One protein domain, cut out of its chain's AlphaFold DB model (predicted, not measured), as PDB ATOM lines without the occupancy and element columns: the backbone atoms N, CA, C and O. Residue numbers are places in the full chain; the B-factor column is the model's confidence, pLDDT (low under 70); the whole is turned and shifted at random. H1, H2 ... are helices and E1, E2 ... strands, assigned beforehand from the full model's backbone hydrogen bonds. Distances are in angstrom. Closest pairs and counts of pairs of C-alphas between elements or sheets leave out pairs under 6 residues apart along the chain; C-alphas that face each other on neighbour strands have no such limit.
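What this domain is: This is residues 149 to 278 of the 278 residues of an uncharacterized protein of Oxalobacteraceae bacterium (UniProt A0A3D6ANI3). With little regular structure, this is one twisted, curled sheet, E1 to E6 in chain order, with short H1 over its E5 and E6 end. Residues 175 to 180 and 271 to 276 stick out. The 130 printed residues include six antiparallel strands, then one helix: mostly strand, but only 46 residues are in named elements. It is compact, radius of gyration of the C-alphas 15.3 A, spanning 48 by 35 by 27 A.

Where its parts are: Find C-alpha 149 at (-49.055, -30.134, 37.422); E1 runs from there to 156, 21.2 A. Next come E2, 162 to 168; E3, 200 to 207; E4, 213 to 221, 23.9 A, which bends by 54 degrees at 216; E5, 243 to 246; E6, 252 to 254; and H1, 257 to 263, ending at (-33.580, -22.071, 25.396).

How they stand to each other: The strands form a meander, each the antiparallel neighbour of the one before. Within hydrogen-bond range, find N 153 and O 166, 2.9 A; N 165 and O 205, 2.9 A; N 204 and O 217, 2.8 A; N 218 and O 246, 2.9 A; N 253 and O 245, 3.0 A. H1, with every O i to N i+4 pair within range, is on the sheet at a height of 8.8 A.

The domain as a whole: The printed part has no cut; links E2 to E3 and E4 to E5 are long. Look for pLDDT under 70 at 173 to 181, 188 to 191, 226 to 234 and 278.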
ATOM      1  N   LEU A 149     -49.708 -29.780  38.682       86.81
ATOM      2  CA  LEU A 149     -49.055 -30.134  37.422       86.81
ATOM      3  C   LEU A 149     -49.109 -28.965  36.445       86.81
ATOM      4  O   LEU A 149     -50.177 -28.401  36.205       86.81
ATOM      5  N   LEU A 150     -47.969 -28.623  35.844       90.25
ATOM      6  CA  LEU A 150     -47.908 -27.601  34.806       90.25
ATOM      7  C   LEU A 150     -48.501 -28.124  33.493       90.25
ATOM      8  O   LEU A 150     -48.148 -29.202  33.019       90.25
ATOM      9  N   LEU A 151     -49.377 -27.325  32.889       89.44
ATOM     10  CA  LEU A 151     -50.112 -27.693  31.682       89.44
ATOM     11  C   LEU A 151     -49.775 -26.787  30.499       89.44
ATOM     12  O   LEU A 151     -49.582 -27.258  29.376       89.44
ATOM     13  N   ARG A 152     -49.677 -25.480  30.754       91.62
ATOM     14  CA  ARG A 152     -49.362 -24.468  29.744       91.62
ATOM     15  C   ARG A 152     -48.569 -23.327  30.352       91.62
ATOM     16  O   ARG A 152     -48.830 -22.917  31.479       91.62
ATOM     17  N   HIS A 153     -47.630 -22.806  29.576       94.00
ATOM     18  CA  HIS A 153     -46.895 -21.588  29.877       94.00
ATOM     19  C   HIS A 153     -47.037 -20.608  28.709       94.00
ATOM     20  O   HIS A 153     -46.734 -20.965  27.572       94.00
ATOM     21  N   GLU A 154     -47.482 -19.389  28.992       93.25
ATOM     22  CA  GLU A 154     -47.514 -18.280  28.038       93.25
ATOM     23  C   GLU A 154     -46.526 -17.202  28.473       93.25
ATOM     24  O   GLU A 154     -46.434 -16.879  29.659       93.25
ATOM     25  N   GLN A 155     -45.814 -16.635  27.504       94.50
ATOM     26  CA  GLN A 155     -44.936 -15.483  27.697       94.50
ATOM     27  C   GLN A 155     -45.496 -14.295  26.932       94.50
ATOM     28  O   GLN A 155     -45.953 -14.459  25.796       94.50
ATOM     29  N   LEU A 156     -45.460 -13.123  27.558       92.31
ATOM     30  CA  LEU A 156     -46.082 -11.907  27.054       92.31
ATOM     31  C   LEU A 156     -45.046 -10.799  26.843       92.31
ATOM     32  O   LEU A 156     -44.092 -10.661  27.613       92.31
ATOM     33  N   ASP A 157     -45.260  -9.982  25.813       91.62
ATOM     34  CA  ASP A 157     -44.479  -8.767  25.587       91.62
ATOM     35  C   ASP A 157     -44.907  -7.607  26.509       91.62
ATOM     36  O   ASP A 157     -45.790  -7.724  27.355       91.62
ATOM     37  N   GLU A 158     -44.265  -6.448  26.349       90.62
ATOM     38  CA  GLU A 158     -44.556  -5.221  27.111       90.62
ATOM     39  C   GLU A 158     -45.958  -4.653  26.890       90.62
ATOM     40  O   GLU A 158     -46.393  -3.802  27.657       90.62
ATOM     41  N   LYS A 159     -46.671  -5.110  25.859       89.94
ATOM     42  CA  LYS A 159     -48.053  -4.720  25.566       89.94
ATOM     43  C   LYS A 159     -49.054  -5.780  26.023       89.94
ATOM     44  O   LYS A 159     -50.245  -5.625  25.770       89.94
ATOM     45  N   GLY A 160     -48.582  -6.854  26.656       88.50
ATOM     46  CA  GLY A 160     -49.407  -7.975  27.093       88.50
ATOM     47  C   GLY A 160     -49.827  -8.902  25.959       88.50
ATOM     48  O   GLY A 160     -50.773  -9.669  26.105       88.50
ATOM     49  N   ARG A 161     -49.144  -8.855  24.811       89.06
ATOM     50  CA  ARG A 161     -49.401  -9.789  23.713       89.06
ATOM     51  C   ARG A 161     -48.615 -11.063  23.950       89.06
ATOM     52  O   ARG A 161     -47.416 -11.007  24.213       89.06
ATOM     53  N   VAL A 162     -49.269 -12.210  23.796       89.88
ATOM     54  CA  VAL A 162     -48.602 -13.513  23.877       89.88
ATOM     55  C   VAL A 162     -47.586 -13.637  22.737       89.88
ATOM     56  O   VAL A 162     -47.935 -13.511  21.568       89.88
ATOM     57  N   THR A 163     -46.320 -13.891  23.065       93.00
ATOM     58  CA  THR A 163     -45.230 -14.090  22.091       93.00
ATOM     59  C   THR A 163     -44.793 -15.544  21.989       93.00
ATOM     60  O   THR A 163     -44.222 -15.954  20.977       93.00
ATOM     61  N   ARG A 164     -45.041 -16.339  23.035       94.50
ATOM     62  CA  ARG A 164     -44.703 -17.763  23.068       94.50
ATOM     63  C   ARG A 164     -45.709 -18.546  23.895       94.50
ATOM     64  O   ARG A 164     -46.134 -18.085  24.950       94.50
ATOM     65  N   ILE A 165     -46.029 -19.749  23.429       93.31
ATOM     66  CA  ILE A 165     -46.885 -20.709  24.132       93.31
ATOM     67  C   ILE A 165     -46.167 -22.045  24.194       93.31
ATOM     68  O   ILE A 165     -45.681 -22.552  23.182       93.31
ATOM     69  N   ILE A 166     -46.128 -22.631  25.380       93.69
ATOM     70  CA  ILE A 166     -45.566 -23.951  25.627       93.69
ATOM     71  C   ILE A 166     -46.666 -24.808  26.230       93.69
ATOM     72  O   ILE A 166     -47.138 -24.521  27.327       93.69
ATOM     73  N   THR A 167     -47.085 -25.849  25.515       91.81
ATOM     74  CA  THR A 167     -48.111 -26.793  25.984       91.81
ATOM     75  C   THR A 167     -47.470 -28.113  26.378       91.81
ATOM     76  O   THR A 167     -46.624 -28.618  25.633       91.81
ATOM     77  N   ILE A 168     -47.924 -28.699  27.485       90.25
ATOM     78  CA  ILE A 168     -47.482 -30.002  27.989       90.25
ATOM     79  C   ILE A 168     -48.592 -31.032  27.763       90.25
ATOM     80  O   ILE A 168     -49.765 -30.753  27.996       90.25
ATOM     81  N   ASN A 169     -48.237 -32.226  27.279       85.31
ATOM     82  CA  ASN A 169     -49.153 -33.328  26.952       85.31
ATOM     83  C   ASN A 169     -50.316 -32.936  26.030       85.31
ATOM     84  O   ASN A 169     -51.407 -33.503  26.105       85.31
ATOM     85  N   ASP A 170     -50.053 -31.994  25.125       74.44
ATOM     86  CA  ASP A 170     -51.054 -31.418  24.228       74.44
ATOM     87  C   ASP A 170     -52.219 -30.736  24.954       74.44
ATOM     88  O   ASP A 170     -53.346 -30.736  24.468       74.44
ATOM     89  N   TYR A 171     -51.968 -30.158  26.128       77.31
ATOM     90  CA  TYR A 171     -52.972 -29.348  26.796       77.31
ATOM     91  C   TYR A 171     -53.353 -28.150  25.912       77.31
ATOM     92  O   TYR A 171     -52.558 -27.233  25.701       77.31
ATOM     93  N   ARG A 172     -54.576 -28.194  25.374       71.44
ATOM     94  CA  ARG A 172     -55.200 -27.172  24.510       71.44
ATOM     95  C   ARG A 172     -56.153 -26.263  25.276       71.44
ATOM     96  O   ARG A 172     -57.258 -25.947  24.836       71.44
ATOM     97  N   GLN A 173     -55.814 -26.030  26.527       61.09
ATOM     98  CA  GLN A 173     -56.671 -25.373  27.490       61.09
ATOM     99  C   GLN A 173     -55.841 -24.260  28.167       61.09
ATOM    100  O   GLN A 173     -54.624 -24.211  27.949       61.09
ATOM    101  N   PRO A 174     -56.422 -23.309  28.914       56.81
ATOM    102  CA  PRO A 174     -57.677 -23.376  29.673       56.81
ATOM    103  C   PRO A 174     -58.951 -23.553  28.826       56.81
ATOM    104  O   PRO A 174     -58.942 -23.370  27.613       56.81
ATOM    105  N   ARG A 175     -60.087 -23.859  29.465       58.97
ATOM    106  CA  ARG A 175     -61.346 -23.227  29.037       58.97
ATOM    107  C   ARG A 175     -61.346 -21.843  29.693       58.97
ATOM    108  O   ARG A 175     -61.884 -21.732  30.791       58.97
ATOM    109  N   PRO A 176     -60.714 -20.798  29.123       50.91
ATOM    110  CA  PRO A 176     -61.168 -19.471  29.483       50.91
ATOM    111  C   PRO A 176     -62.612 -19.363  28.966       50.91
ATOM    112  O   PRO A 176     -63.108 -20.269  28.281       50.91
ATOM    113  N   GLY A 177     -63.321 -18.296  29.309       46.66
ATOM    114  CA  GLY A 177     -64.637 -18.011  28.736       46.66
ATOM    115  C   GLY A 177     -64.664 -18.145  27.196       46.66
ATOM    116  O   GLY A 177     -63.629 -18.351  26.562       46.66
ATOM    117  N   PRO A 178     -65.832 -18.015  26.549       46.25
ATOM    118  CA  PRO A 178     -66.056 -18.345  25.129       46.25
ATOM    119  C   PRO A 178     -65.091 -17.718  24.088       46.25
ATOM    120  O   PRO A 178     -65.145 -18.093  22.917       46.25
ATOM    121  N   HIS A 179     -64.202 -16.805  24.494       55.41
ATOM    122  CA  HIS A 179     -63.247 -16.069  23.669       55.41
ATOM    123  C   HIS A 179     -61.834 -16.051  24.302       55.41
ATOM    124  O   HIS A 179     -61.490 -15.083  24.975       55.41
ATOM    125  N   PRO A 180     -61.005 -17.100  24.132       64.94
ATOM    126  CA  PRO A 180     -59.602 -17.057  24.554       64.94
ATOM    127  C   PRO A 180     -58.796 -16.015  23.758       64.94
ATOM    128  O   PRO A 180     -59.004 -15.871  22.554       64.94
ATOM    129  N   ASP A 181     -57.789 -15.398  24.390       64.25
ATOM    130  CA  ASP A 181     -56.784 -14.550  23.711       64.25
ATOM    131  C   ASP A 181     -56.007 -15.316  22.620       64.25
ATOM    132  O   ASP A 181     -55.487 -14.737  21.666       64.25
ATOM    133  N   VAL A 182     -55.928 -16.641  22.769       72.75
ATOM    134  CA  VAL A 182     -55.278 -17.571  21.846       72.75
ATOM    135  C   VAL A 182     -56.314 -18.557  21.320       72.75
ATOM    136  O   VAL A 182     -56.845 -19.378  22.068       72.75
ATOM    137  N   ASP A 183     -56.546 -18.546  20.010       73.88
ATOM    138  CA  ASP A 183     -57.314 -19.602  19.355       73.88
ATOM    139  C   ASP A 183     -56.450 -20.861  19.191       73.88
ATOM    140  O   ASP A 183     -55.669 -20.995  18.245       73.88
ATOM    141  N   ASP A 184     -56.613 -21.814  20.110       75.06
ATOM    142  CA  ASP A 184     -55.883 -23.083  20.106       75.06
ATOM    143  C   ASP A 184     -56.114 -23.921  18.832       75.06
ATOM    144  O   ASP A 184     -55.304 -24.801  18.532       75.06
ATOM    145  N   LYS A 185     -57.143 -23.629  18.014       71.38
ATOM    146  CA  LYS A 185     -57.294 -24.246  16.680       71.38
ATOM    147  C   LYS A 185     -56.141 -23.888  15.744       71.38
ATOM    148  O   LYS A 185     -55.823 -24.659  14.838       71.38
ATOM    149  N   GLN A 186     -55.495 -22.743  15.964       70.19
ATOM    150  CA  GLN A 186     -54.331 -22.303  15.197       70.19
ATOM    151  C   GLN A 186     -53.041 -23.011  15.644       70.19
ATOM    152  O   GLN A 186     -52.071 -23.070  14.885       70.19
ATOM    153  N   LEU A 187     -53.043 -23.639  16.826       71.56
ATOM    154  CA  LEU A 187     -51.960 -24.486  17.331       71.56
ATOM    155  C   LEU A 187     -52.023 -25.882  16.695       71.56
ATOM    156  O   LEU A 187     -52.151 -26.891  17.390       71.56
ATOM    157  N   SER A 188     -51.950 -25.949  15.361       64.94
ATOM    158  CA  SER A 188     -52.074 -27.202  14.608       64.94
ATOM    159  C   SER A 188     -51.198 -28.301  15.214       64.94
ATOM    160  O   SER A 188     -49.971 -28.188  15.270       64.94
ATOM    161  N   ALA A 189     -51.842 -29.375  15.678       60.59
ATOM    162  CA  ALA A 189     -51.190 -30.435  16.442       60.59
ATOM    163  C   ALA A 189     -50.121 -31.200  15.648       60.59
ATOM    164  O   ALA A 189     -49.263 -31.824  16.273       60.59
ATOM    165  N   ASN A 190     -50.165 -31.106  14.310       63.06
ATOM    166  CA  ASN A 190     -49.319 -31.848  13.373       63.06
ATOM    167  C   ASN A 190     -48.597 -30.959  12.343       63.06
ATOM    168  O   ASN A 190     -47.879 -31.492  11.498       63.06
ATOM    169  N   ALA A 191     -48.773 -29.630  12.357       66.88
ATOM    170  CA  ALA A 191     -48.139 -28.766  11.357       66.88
ATOM    171  C   ALA A 191     -46.609 -28.869  11.434       66.88
ATOM    172  O   ALA A 191     -45.980 -28.390  12.377       66.88
ATOM    173  N   GLY A 192     -46.016 -29.503  10.420       71.88
ATOM    174  CA  GLY A 192     -44.570 -29.680  10.307       71.88
ATOM    175  C   GLY A 192     -43.965 -30.737  11.236       71.88
ATOM    176  O   GLY A 192     -42.740 -30.801  11.313       71.88
ATOM    177  N   ILE A 193     -44.776 -31.556  11.924       83.44
ATOM    178  CA  ILE A 193     -44.271 -32.673  12.736       83.44
ATOM    179  C   ILE A 193     -44.083 -33.910  11.853       83.44
ATOM    180  O   ILE A 193     -45.043 -34.406  11.270       83.44
ATOM    181  N   THR A 194     -42.859 -34.437  11.785       84.12
ATOM    182  CA  THR A 194     -42.517 -35.639  10.990       84.12
ATOM    183  C   THR A 194     -42.323 -36.906  11.838       84.12
ATOM    184  O   THR A 194     -41.979 -37.965  11.315       84.12
ATOM    185  N   LEU A 195     -42.542 -36.820  13.155       84.50
ATOM    186  CA  LEU A 195     -42.274 -37.880  14.135       84.50
ATOM    187  C   LEU A 195     -43.433 -38.881  14.286       84.50
ATOM    188  O   LEU A 195     -44.134 -38.915  15.299       84.50
ATOM    189  N   THR A 196     -43.631 -39.732  13.285       83.81
ATOM    190  CA  THR A 196     -44.691 -40.750  13.312       83.81
ATOM    191  C   THR A 196     -44.399 -41.875  14.317       83.81
ATOM    192  O   THR A 196     -43.369 -42.548  14.235       83.81
ATOM    193  N   GLY A 197     -45.356 -42.151  15.209       84.19
ATOM    194  CA  GLY A 197     -45.246 -43.207  16.227       84.19
ATOM    195  C   GLY A 197     -44.592 -42.750  17.534       84.19
ATOM    196  O   GLY A 197     -44.324 -43.583  18.394       84.19
ATOM    197  N   HIS A 198     -44.356 -41.447  17.701       87.75
ATOM    198  CA  HIS A 198     -43.871 -40.873  18.952       87.75
ATOM    199  C   HIS A 198     -44.978 -40.104  19.684       87.75
ATOM    200  O   HIS A 198     -45.772 -39.382  19.077       87.75
ATOM    201  N   GLN A 199     -45.012 -40.227  21.009       88.88
ATOM    202  CA  GLN A 199     -45.799 -39.363  21.879       88.88
ATOM    203  C   GLN A 199     -45.076 -38.024  22.036       88.88
ATOM    204  O   GLN A 199     -43.942 -37.978  22.506       88.88
ATOM    205  N   ILE A 200     -45.753 -36.934  21.678       91.19
ATOM    206  CA  ILE A 200     -45.249 -35.568  21.857       91.19
ATOM    207  C   ILE A 200     -45.670 -35.038  23.231       91.19
ATOM    208  O   ILE A 200     -46.865 -35.012  23.539       91.19
ATOM    209  N   TYR A 201     -44.699 -34.582  24.022       92.44
ATOM    210  CA  TYR A 201     -44.918 -34.051  25.370       92.44
ATOM    211  C   TYR A 201     -44.951 -32.528  25.377       92.44
ATOM    212  O   TYR A 201     -45.969 -31.957  25.746       92.44
ATOM    213  N   HIS A 202     -43.883 -31.866  24.928       93.88
ATOM    214  CA  HIS A 202     -43.856 -30.411  24.801       93.88
ATOM    215  C   HIS A 202     -44.140 -29.991  23.362       93.88
ATOM    216  O   HIS A 202     -43.654 -30.617  22.417       93.88
ATOM    217  N   ARG A 203     -44.858 -28.882  23.198       93.50
ATOM    218  CA  ARG A 203     -44.920 -28.120  21.944       93.50
ATOM    219  C   ARG A 203     -44.660 -26.656  22.255       93.50
ATOM    220  O   ARG A 203     -45.313 -26.112  23.139       93.50
ATOM    221  N   VAL A 204     -43.715 -26.051  21.544       94.69
ATOM    222  CA  VAL A 204     -43.332 -24.645  21.690       94.69
ATOM    223  C   VAL A 204     -43.718 -23.895  20.428       94.69
ATOM    224  O   VAL A 204     -43.193 -24.167  19.344       94.69
ATOM    225  N   TYR A 205     -44.616 -22.936  20.591       93.25
ATOM    226  CA  TYR A 205     -45.100 -22.060  19.540       93.25
ATOM    227  C   TYR A 205     -44.563 -20.655  19.757       93.25
ATOM    228  O   TYR A 205     -44.682 -20.121  20.855       93.25
ATOM    229  N   GLU A 206     -44.011 -20.052  18.712       93.62
ATOM    230  CA  GLU A 206     -43.691 -18.624  18.672       93.62
ATOM    231  C   GLU A 206     -44.728 -17.895  17.827       93.62
ATOM    232  O   GLU A 206     -45.189 -18.424  16.810       93.62
ATOM    233  N   LEU A 207     -45.102 -16.697  18.268       90.94
ATOM    234  CA  LEU A 207     -46.061 -15.839  17.589       90.94
ATOM    235  C   LEU A 207     -45.320 -14.656  16.967       90.94
ATOM    236  O   LEU A 207     -44.486 -14.020  17.614       90.94
ATOM    237  N   ASP A 208     -45.621 -14.363  15.704       85.81
ATOM    238  CA  ASP A 208     -45.131 -13.144  15.063       85.81
ATOM    239  C   ASP A 208     -45.958 -11.908  15.469       85.81
ATOM    240  O   ASP A 208     -46.970 -11.993  16.165       85.81
ATOM    241  N   ALA A 209     -45.549 -10.724  15.004       85.25
ATOM    242  CA  ALA A 209     -46.247  -9.470  15.301       85.25
ATOM    243  C   ALA A 209     -47.700  -9.414  14.781       85.25
ATOM    244  O   ALA A 209     -48.449  -8.530  15.199       85.25
ATOM    245  N   LYS A 210     -48.087 -10.320  13.872       83.69
ATOM    246  CA  LYS A 210     -49.444 -10.468  13.328       83.69
ATOM    247  C   LYS A 210     -50.248 -11.550  14.062       83.69
ATOM    248  O   LYS A 210     -51.374 -11.829  13.661       83.69
ATOM    249  N   GLY A 211     -49.683 -12.165  15.103       79.12
ATOM    250  CA  GLY A 211     -50.308 -13.245  15.864       79.12
ATOM    251  C   GLY A 211     -50.266 -14.603  15.165       79.12
ATOM    252  O   GLY A 211     -50.977 -15.515  15.576       79.12
ATOM    253  N   LYS A 212     -49.459 -14.775  14.107       85.25
ATOM    254  CA  LYS A 212     -49.351 -16.062  13.414       85.25
ATOM    255  C   LYS A 212     -48.454 -17.017  14.195       85.25
ATOM    256  O   LYS A 212     -47.299 -16.708  14.486       85.25
ATOM    257  N   TYR A 213     -48.974 -18.213  14.444       86.38
ATOM    258  CA  TYR A 213     -48.294 -19.274  15.179       86.38
ATOM    259  C   TYR A 213     -47.292 -20.030  14.309       86.38
ATOM    260  O   TYR A 213     -47.589 -20.441  13.183       86.38
ATOM    261  N   LYS A 214     -46.116 -20.297  14.876       90.12
ATOM    262  CA  LYS A 214     -45.112 -21.196  14.312       90.12
ATOM    263  C   LYS A 214     -44.648 -22.176  15.378       90.12
ATOM    264  O   LYS A 214     -44.098 -21.771  16.396       90.12
ATOM    265  N   LEU A 215     -44.823 -23.471  15.126       92.12
ATOM    266  CA  LEU A 215     -44.224 -24.513  15.957       92.12
ATOM    267  C   LEU A 215     -42.706 -24.521  15.711       92.12
ATOM    268  O   LEU A 215     -42.261 -24.718  14.579       92.12
ATOM    269  N   VAL A 216     -41.911 -24.277  16.754       94.06
ATOM    270  CA  VAL A 216     -40.442 -24.147  16.647       94.06
ATOM    271  C   VAL A 216     -39.681 -25.239  17.384       94.06
ATOM    272  O   VAL A 216     -38.536 -25.532  17.030       94.06
ATOM    273  N   ALA A 217     -40.313 -25.874  18.368       95.75
ATOM    274  CA  ALA A 217     -39.730 -26.989  19.091       95.75
ATOM    275  C   ALA A 217     -40.791 -27.923  19.654       95.75
ATOM    276  O   ALA A 217     -41.928 -27.531  19.915       95.75
ATOM    277  N   ILE A 218     -40.379 -29.166  19.848       95.62
ATOM    278  CA  ILE A 218     -41.170 -30.221  20.456       95.62
ATOM    279  C   ILE A 218     -40.271 -31.093  21.327       95.62
ATOM    280  O   ILE A 218     -39.042 -31.080  21.202       95.62
ATOM    281  N   SER A 219     -40.894 -31.893  22.183       95.62
ATOM    282  CA  SER A 219     -40.221 -33.023  22.807       95.62
ATOM    283  C   SER A 219     -41.045 -34.289  22.631       95.62
ATOM    284  O   SER A 219     -42.274 -34.228  22.559       95.62
ATOM    285  N   TRP A 220     -40.381 -35.434  22.569       94.56
ATOM    286  CA  TRP A 220     -41.024 -36.712  22.290       94.56
ATOM    287  C   TRP A 220     -40.345 -37.854  23.032       94.56
ATOM    288  O   TRP A 220     -39.215 -37.703  23.484       94.56
ATOM    289  N   ASN A 221     -41.018 -38.991  23.186       92.88
ATOM    290  CA  ASN A 221     -40.371 -40.176  23.746       92.88
ATOM    291  C   ASN A 221     -39.356 -40.753  22.753       92.88
ATOM    292  O   ASN A 221     -39.630 -40.828  21.556       92.88
ATOM    293  N   ARG A 222     -38.206 -41.221  23.245       91.12
ATOM    294  CA  ARG A 222     -37.192 -41.878  22.409       91.12
ATOM    295  C   ARG A 222     -37.731 -43.146  21.748       91.12
ATOM    296  O   ARG A 222     -37.456 -43.395  20.577       91.12
ATOM    297  N   GLU A 223     -38.503 -43.928  22.498       85.50
ATOM    298  CA  GLU A 223     -39.137 -45.144  21.998       85.50
ATOM    299  C   GLU A 223     -40.155 -44.814  20.898       85.50
ATOM    300  O   GLU A 223     -40.968 -43.899  21.024       85.50
ATOM    301  N   ARG A 224     -40.120 -45.568  19.801       82.50
ATOM    302  CA  ARG A 224     -41.128 -45.468  18.747       82.50
ATOM    303  C   ARG A 224     -42.161 -46.556  18.965       82.50
ATOM    304  O   ARG A 224     -41.821 -47.735  18.942       82.50
ATOM    305  N   TYR A 225     -43.421 -46.173  19.114       74.56
ATOM    306  CA  TYR A 225     -44.486 -47.147  19.256       74.56
ATOM    307  C   TYR A 225     -44.952 -47.681  17.889       74.56
ATOM    308  O   TYR A 225     -45.056 -46.911  16.924       74.56
ATOM    309  N   PRO A 226     -45.238 -48.991  17.775       66.94
ATOM    310  CA  PRO A 226     -45.720 -49.590  16.535       66.94
ATOM    311  C   PRO A 226     -47.121 -49.074  16.182       66.94
ATOM    312  O   PRO A 226     -48.014 -49.047  17.017       66.94
ATOM    313  N   LEU A 227     -47.331 -48.704  14.914       63.34
ATOM    314  CA  LEU A 227     -48.603 -48.178  14.385       63.34
ATOM    315  C   LEU A 227     -49.691 -49.254  14.178       63.34
ATOM    316  O   LEU A 227     -50.736 -48.960  13.602       63.34
ATOM    317  N   VAL A 228     -49.443 -50.505  14.575       52.50
ATOM    318  CA  VAL A 228     -50.286 -51.645  14.191       52.50
ATOM    319  C   VAL A 228     -51.506 -51.749  15.108       52.50
ATOM    320  O   VAL A 228     -51.402 -51.640  16.328       52.50
ATOM    321  N   GLY A 229     -52.670 -51.904  14.474       49.06
ATOM    322  CA  GLY A 229     -53.995 -51.655  15.028       49.06
ATOM    323  C   GLY A 229     -54.342 -52.385  16.327       49.06
ATOM    324  O   GLY A 229     -53.911 -53.505  16.577       49.06
ATOM    325  N   LEU A 230     -55.217 -51.721  17.090       46.25
ATOM    326  CA  LEU A 230     -55.962 -52.160  18.283       46.25
ATOM    327  C   LEU A 230     -55.315 -51.972  19.662       46.25
ATOM    328  O   LEU A 230     -56.061 -51.922  20.640       46.25
ATOM    329  N   ILE A 231     -54.006 -51.741  19.788       52.81
ATOM    330  CA  ILE A 231     -53.426 -51.396  21.097       52.81
ATOM    331  C   ILE A 231     -53.448 -49.874  21.260       52.81
ATOM    332  O   ILE A 231     -52.610 -49.160  20.715       52.81
ATOM    333  N   LYS A 232     -54.431 -49.352  22.007       52.91
ATOM    334  CA  LYS A 232     -54.412 -47.947  22.446       52.91
ATOM    335  C   LYS A 232     -53.102 -47.707  23.199       52.91
ATOM    336  O   LYS A 232     -52.901 -48.290  24.263       52.91
ATOM    337  N   PHE A 233     -52.235 -46.851  22.658       61.66
ATOM    338  CA  PHE A 233     -51.005 -46.431  23.327       61.66
ATOM    339  C   PHE A 233     -51.346 -45.937  24.734       61.66
ATOM    340  O   PHE A 233     -52.063 -44.942  24.895       61.66
ATOM    341  N   LYS A 234     -50.855 -46.632  25.764       67.81
ATOM    342  CA  LYS A 234     -50.904 -46.096  27.120       67.81
ATOM    343  C   LYS A 234     -49.932 -44.926  27.141       67.81
ATOM    344  O   LYS A 234     -48.731 -45.136  27.022       67.81
ATOM    345  N   LYS A 235     -50.457 -43.701  27.231       76.38
ATOM    346  CA  LYS A 235     -49.620 -42.506  27.337       76.38
ATOM    347  C   LYS A 235     -48.705 -42.662  28.548       76.38
ATOM    348  O   LYS A 235     -49.195 -42.851  29.663       76.38
ATOM    349  N   THR A 236     -47.401 -42.583  28.328       84.06
ATOM    350  CA  THR A 236     -46.429 -42.549  29.423       84.06
ATOM    351  C   THR A 236     -46.477 -41.154  30.036       84.06
ATOM    352  O   THR A 236     -46.647 -40.169  29.312       84.06
ATOM    353  N   SER A 237     -46.407 -41.051  31.367       84.81
ATOM    354  CA  SER A 237     -46.288 -39.738  32.017       84.81
ATOM    355  C   SER A 237     -44.967 -39.095  31.608       84.81
ATOM    356  O   SER A 237     -43.954 -39.782  31.483       84.81
ATOM    357  N   ILE A 238     -44.964 -37.771  31.458       86.81
ATOM    358  CA  ILE A 238     -43.749 -37.006  31.156       86.81
ATOM    359  C   ILE A 238     -42.655 -37.203  32.216       86.81
ATOM    360  O   ILE A 238     -41.475 -37.103  31.909       86.81
ATOM    361  N   GLU A 239     -43.043 -37.532  33.449       83.94
ATOM    362  CA  GLU A 239     -42.127 -37.774  34.570       83.94
ATOM    363  C   GLU A 239     -41.342 -39.086  34.442       83.94
ATOM    364  O   GLU A 239     -40.262 -39.207  35.014       83.94
ATOM    365  N   PHE A 240     -41.869 -40.056  33.689       86.62
ATOM    366  CA  PHE A 240     -41.276 -41.389  33.529       86.62
ATOM    367  C   PHE A 240     -40.765 -41.657  32.109       86.62
ATOM    368  O   PHE A 240     -40.183 -42.708  31.852       86.62
ATOM    369  N   ALA A 241     -41.010 -40.746  31.170       88.06
ATOM    370  CA  ALA A 241     -40.610 -40.918  29.783       88.06
ATOM    371  C   ALA A 241     -39.115 -40.615  29.580       88.06
ATOM    372  O   ALA A 241     -38.596 -39.629  30.099       88.06
ATOM    373  N   ASP A 242     -38.438 -41.410  28.745       92.75
ATOM    374  CA  ASP A 242     -37.153 -41.013  28.153       92.75
ATOM    375  C   ASP A 242     -37.422 -40.021  27.015       92.75
ATOM    376  O   ASP A 242     -37.936 -40.400  25.957       92.75
ATOM    377  N   ILE A 243     -37.149 -38.737  27.261       94.75
ATOM    378  CA  ILE A 243     -37.564 -37.629  26.396       94.75
ATOM    379  C   ILE A 243     -36.392 -37.098  25.571       94.75
ATOM    380  O   ILE A 243     -35.338 -36.737  26.092       94.75
ATOM    381  N   VAL A 244     -36.642 -36.945  24.275       96.94
ATOM    382  CA  VAL A 244     -35.797 -36.243  23.310       96.94
ATOM    383  C   VAL A 244     -36.368 -34.848  23.051       96.94
ATOM    384  O   VAL A 244     -37.586 -34.675  22.995       96.94
ATOM    385  N   TYR A 245     -35.498 -33.852  22.872       97.50
ATOM    386  CA  TYR A 245     -35.874 -32.452  22.658       97.50
ATOM    387  C   TYR A 245     -35.293 -31.929  21.341       97.50
ATOM    388  O   TYR A 245     -34.080 -31.973  21.100       97.50
ATOM    389  N   GLY A 246     -36.141 -31.370  20.482       97.06
ATOM    390  CA  GLY A 246     -35.708 -30.989  19.144       97.06
ATOM    391  C   GLY A 246     -36.722 -30.197  18.339       97.06
ATOM    392  O   GLY A 246     -37.710 -29.675  18.855       97.06
ATOM    393  N   THR A 247     -36.433 -30.055  17.054       95.69
ATOM    394  CA  THR A 247     -37.276 -29.312  16.119       95.69
ATOM    395  C   THR A 247     -38.428 -30.177  15.591       95.69
ATOM    396  O   THR A 247     -38.343 -31.405  15.642       95.69
ATOM    397  N   PRO A 248     -39.498 -29.573  15.037       93.31
ATOM    398  CA  PRO A 248     -40.673 -30.314  14.559       93.31
ATOM    399  C   PRO A 248     -40.376 -31.382  13.499       93.31
ATOM    400  O   PRO A 248     -41.026 -32.423  13.463       93.31
ATOM    401  N   ASN A 249     -39.330 -31.179  12.696       92.38
ATOM    402  CA  ASN A 249     -38.860 -32.149  11.705       92.38
ATOM    403  C   ASN A 249     -38.075 -33.345  12.301       92.38
ATOM    404  O   ASN A 249     -37.443 -34.086  11.549       92.38
ATOM    405  N   GLY A 250     -38.059 -33.509  13.628       92.19
ATOM    406  CA  GLY A 250     -37.438 -34.641  14.318       92.19
ATOM    407  C   GLY A 250     -35.934 -34.520  14.568       92.19
ATOM    408  O   GLY A 250     -35.327 -35.453  15.090       92.19
ATOM    409  N   LYS A 251     -35.306 -33.383  14.238       95.38
ATOM    410  CA  LYS A 251     -33.888 -33.163  14.547       95.38
ATOM    411  C   LYS A 251     -33.712 -32.831  16.029       95.38
ATOM    412  O   LYS A 251     -34.157 -31.785  16.501       95.38
ATOM    413  N   GLU A 252     -33.018 -33.707  16.750       96.56
ATOM    414  CA  GLU A 252     -32.586 -33.455  18.126       96.56
ATOM    415  C   GLU A 252     -31.686 -32.210  18.181       96.56
ATOM    416  O   GLU A 252     -30.762 -32.053  17.377       96.56
ATOM    417  N   LYS A 253     -31.969 -31.309  19.126       97.81
ATOM    418  CA  LYS A 253     -31.245 -30.038  19.276       97.81
ATOM    419  C   LYS A 253     -30.783 -29.787  20.708       97.81
ATOM    420  O   LYS A 253     -29.700 -29.242  20.896       97.81
ATOM    421  N   TRP A 254     -31.564 -30.204  21.703       98.12
ATOM    422  CA  TRP A 254     -31.256 -30.004  23.119       98.12
ATOM    423  C   TRP A 254     -31.013 -31.357  23.785       98.12
ATOM    424  O   TRP A 254     -31.859 -32.246  23.723       98.12
ATOM    425  N   LYS A 255     -29.836 -31.523  24.397       95.75
ATOM    426  CA  LYS A 255     -29.387 -32.807  24.965       95.75
ATOM    427  C   LYS A 255     -30.028 -33.132  26.310       95.75
ATOM    428  O   LYS A 255     -30.085 -34.293  26.694       95.75
ATOM    429  N   THR A 256     -30.496 -32.113  27.022       95.62
ATOM    430  CA  THR A 256     -31.102 -32.245  28.350       95.62
ATOM    431  C   THR A 256     -32.352 -31.378  28.462       95.62
ATOM    432  O   THR A 256     -32.468 -30.365  27.762       95.62
ATOM    433  N   ARG A 257     -33.250 -31.728  29.395       94.25
ATOM    434  CA  ARG A 257     -34.405 -30.892  29.760       94.25
ATOM    435  C   ARG A 257     -33.971 -29.472  30.107       94.25
ATOM    436  O   ARG A 257     -34.511 -28.529  29.550       94.25
ATOM    437  N   ASP A 258     -32.947 -29.325  30.938       95.44
ATOM    438  CA  ASP A 258     -32.470 -28.014  31.386       95.44
ATOM    439  C   ASP A 258     -31.987 -27.150  30.211       95.44
ATOM    440  O   ASP A 258     -32.241 -25.948  30.166       95.44
ATOM    441  N   SER A 259     -31.333 -27.757  29.209       97.31
ATOM    442  CA  SER A 259     -30.915 -27.034  28.002       97.31
ATOM    443  C   SER A 259     -32.096 -26.600  27.126       97.31
ATOM    444  O   SER A 259     -32.047 -25.521  26.534       97.31
ATOM    445  N   PHE A 260     -33.160 -27.406  27.065       97.38
ATOM    446  CA  PHE A 260     -34.407 -27.065  26.381       97.38
ATOM    447  C   PHE A 260     -35.149 -25.944  27.118       97.38
ATOM    448  O   PHE A 260     -35.519 -24.942  26.511       97.38
ATOM    449  N   GLU A 261     -35.297 -26.070  28.435       95.62
ATOM    450  CA  GLU A 261     -35.944 -25.081  29.298       95.62
ATOM    451  C   GLU A 261     -35.257 -23.723  29.231       95.62
ATOM    452  O   GLU A 261     -35.911 -22.711  28.977       95.62
ATOM    453  N   LYS A 262     -33.924 -23.709  29.332       96.44
ATOM    454  CA  LYS A 262     -33.122 -22.492  29.187       96.44
ATOM    455  C   LYS A 262     -33.300 -21.832  27.820       96.44
ATOM    456  O   LYS A 262     -33.314 -20.609  27.738       96.44
ATOM    457  N   ALA A 263     -33.432 -22.613  26.746       97.69
ATOM    458  CA  ALA A 263     -33.580 -22.071  25.396       97.69
ATOM    459  C   ALA A 263     -34.920 -21.358  25.165       97.69
ATOM    460  O   ALA A 263     -35.005 -20.512  24.278       97.69
ATOM    461  N   PHE A 264     -35.947 -21.693  25.949       96.75
ATOM    462  CA  PHE A 264     -37.293 -21.141  25.803       96.75
ATOM    463  C   PHE A 264     -37.757 -20.330  27.005       96.75
ATOM    464  O   PHE A 264     -38.932 -19.979  27.063       96.75
ATOM    465  N   ASP A 265     -36.856 -20.038  27.946       95.50
ATOM    466  CA  ASP A 265     -37.179 -19.386  29.216       95.50
ATOM    467  C   ASP A 265     -38.385 -20.054  29.911       95.50
ATOM    468  O   ASP A 265     -39.348 -19.425  30.349       95.50
ATOM    469  N   HIS A 266     -38.369 -21.387  29.913       93.69
ATOM    470  CA  HIS A 266     -39.403 -22.243  30.477       93.69
ATOM    471  C   HIS A 266     -38.898 -22.914  31.749       93.69
ATOM    472  O   HIS A 266     -37.700 -23.059  31.959       93.69
ATOM    473  N   SER A 267     -39.825 -23.360  32.589       91.00
ATOM    474  CA  SER A 267     -39.516 -24.207  33.729       91.00
ATOM    475  C   SER A 267     -40.682 -25.144  33.978       91.00
ATOM    476  O   SER A 267     -41.795 -24.670  34.221       91.00
ATOM    477  N   TRP A 268     -40.431 -26.454  33.996       87.00
ATOM    478  CA  TRP A 268     -41.451 -27.445  34.348       87.00
ATOM    479  C   TRP A 268     -41.990 -27.274  35.777       87.00
ATOM    480  O   TRP A 268     -43.123 -27.650  36.059       87.00
ATOM    481  N   ARG A 269     -41.193 -26.666  36.670       88.19
ATOM    482  CA  ARG A 269     -41.577 -26.300  38.047       88.19
ATOM    483  C   ARG A 269     -42.142 -24.885  38.168       88.19
ATOM    484  O   ARG A 269     -42.368 -24.421  39.280       88.19
ATOM    485  N   ALA A 270     -42.300 -24.175  37.050       90.62
ATOM    486  CA  ALA A 270     -42.741 -22.785  37.021       90.62
ATOM    487  C   ALA A 270     -41.915 -21.873  37.964       90.62
ATOM    488  O   ALA A 270     -42.458 -21.027  38.675       90.62
ATOM    489  N   THR A 271     -40.585 -22.041  37.986       90.69
ATOM    490  CA  THR A 271     -39.695 -21.340  38.936       90.69
ATOM    491  C   THR A 271     -39.700 -19.817  38.808       90.69
ATOM    492  O   THR A 271     -39.296 -19.138  39.748       90.69
ATOM    493  N   HIS A 272     -40.174 -19.266  37.688       89.31
ATOM    494  CA  HIS A 272     -40.392 -17.828  37.516       89.31
ATOM    495  C   HIS A 272     -41.463 -17.290  38.459       89.31
ATOM    496  O   HIS A 272     -41.278 -16.233  39.056       89.31
ATOM    497  N   VAL A 273     -42.577 -18.015  38.592       89.62
ATOM    498  CA  VAL A 273     -43.668 -17.641  39.494       89.62
ATOM    499  C   VAL A 273     -43.442 -18.199  40.894       89.62
ATOM    500  O   VAL A 273     -43.819 -17.516  41.834       89.62
ATOM    501  N   PHE A 274     -42.780 -19.352  41.064       90.31
ATOM    502  CA  PHE A 274     -42.450 -19.966  42.367       90.31
ATOM    503  C   PHE A 274     -40.942 -19.988  42.684       90.31
ATOM    504  O   PHE A 274     -40.378 -21.061  42.927       90.31
ATOM    505  N   PRO A 275     -40.239 -18.841  42.696       85.25
ATOM    506  CA  PRO A 275     -38.817 -18.827  43.037       85.25
ATOM    507  C   PRO A 275     -38.568 -19.164  44.517       85.25
ATOM    508  O   PRO A 275     -37.451 -19.518  44.885       85.25
ATOM    509  N   ASP A 276     -39.612 -19.069  45.340       77.12
ATOM    510  CA  ASP A 276     -39.638 -19.250  46.786       77.12
ATOM    511  C   ASP A 276     -39.863 -20.704  47.243       77.12
ATOM    512  O   ASP A 276     -39.728 -20.986  48.432       77.12
ATOM    513  N   LEU A 277     -40.183 -21.621  46.322       71.69
ATOM    514  CA  LEU A 277     -40.465 -23.037  46.609       71.69
ATOM    515  C   LEU A 277     -39.296 -23.977  46.256       71.69
ATOM    516  O   LEU A 277     -39.518 -25.142  45.923       71.69
ATOM    517  N   ARG A 278     -38.060 -23.464  46.265       55.94
ATOM    518  CA  ARG A 278     -36.850 -24.246  45.964       55.94
ATOM    519  C   ARG A 278     -36.388 -25.106  47.129       55.94
ATOM    520  O   ARG A 278     -36.467 -24.627  48.279       55.94
TER     521      ARG A 278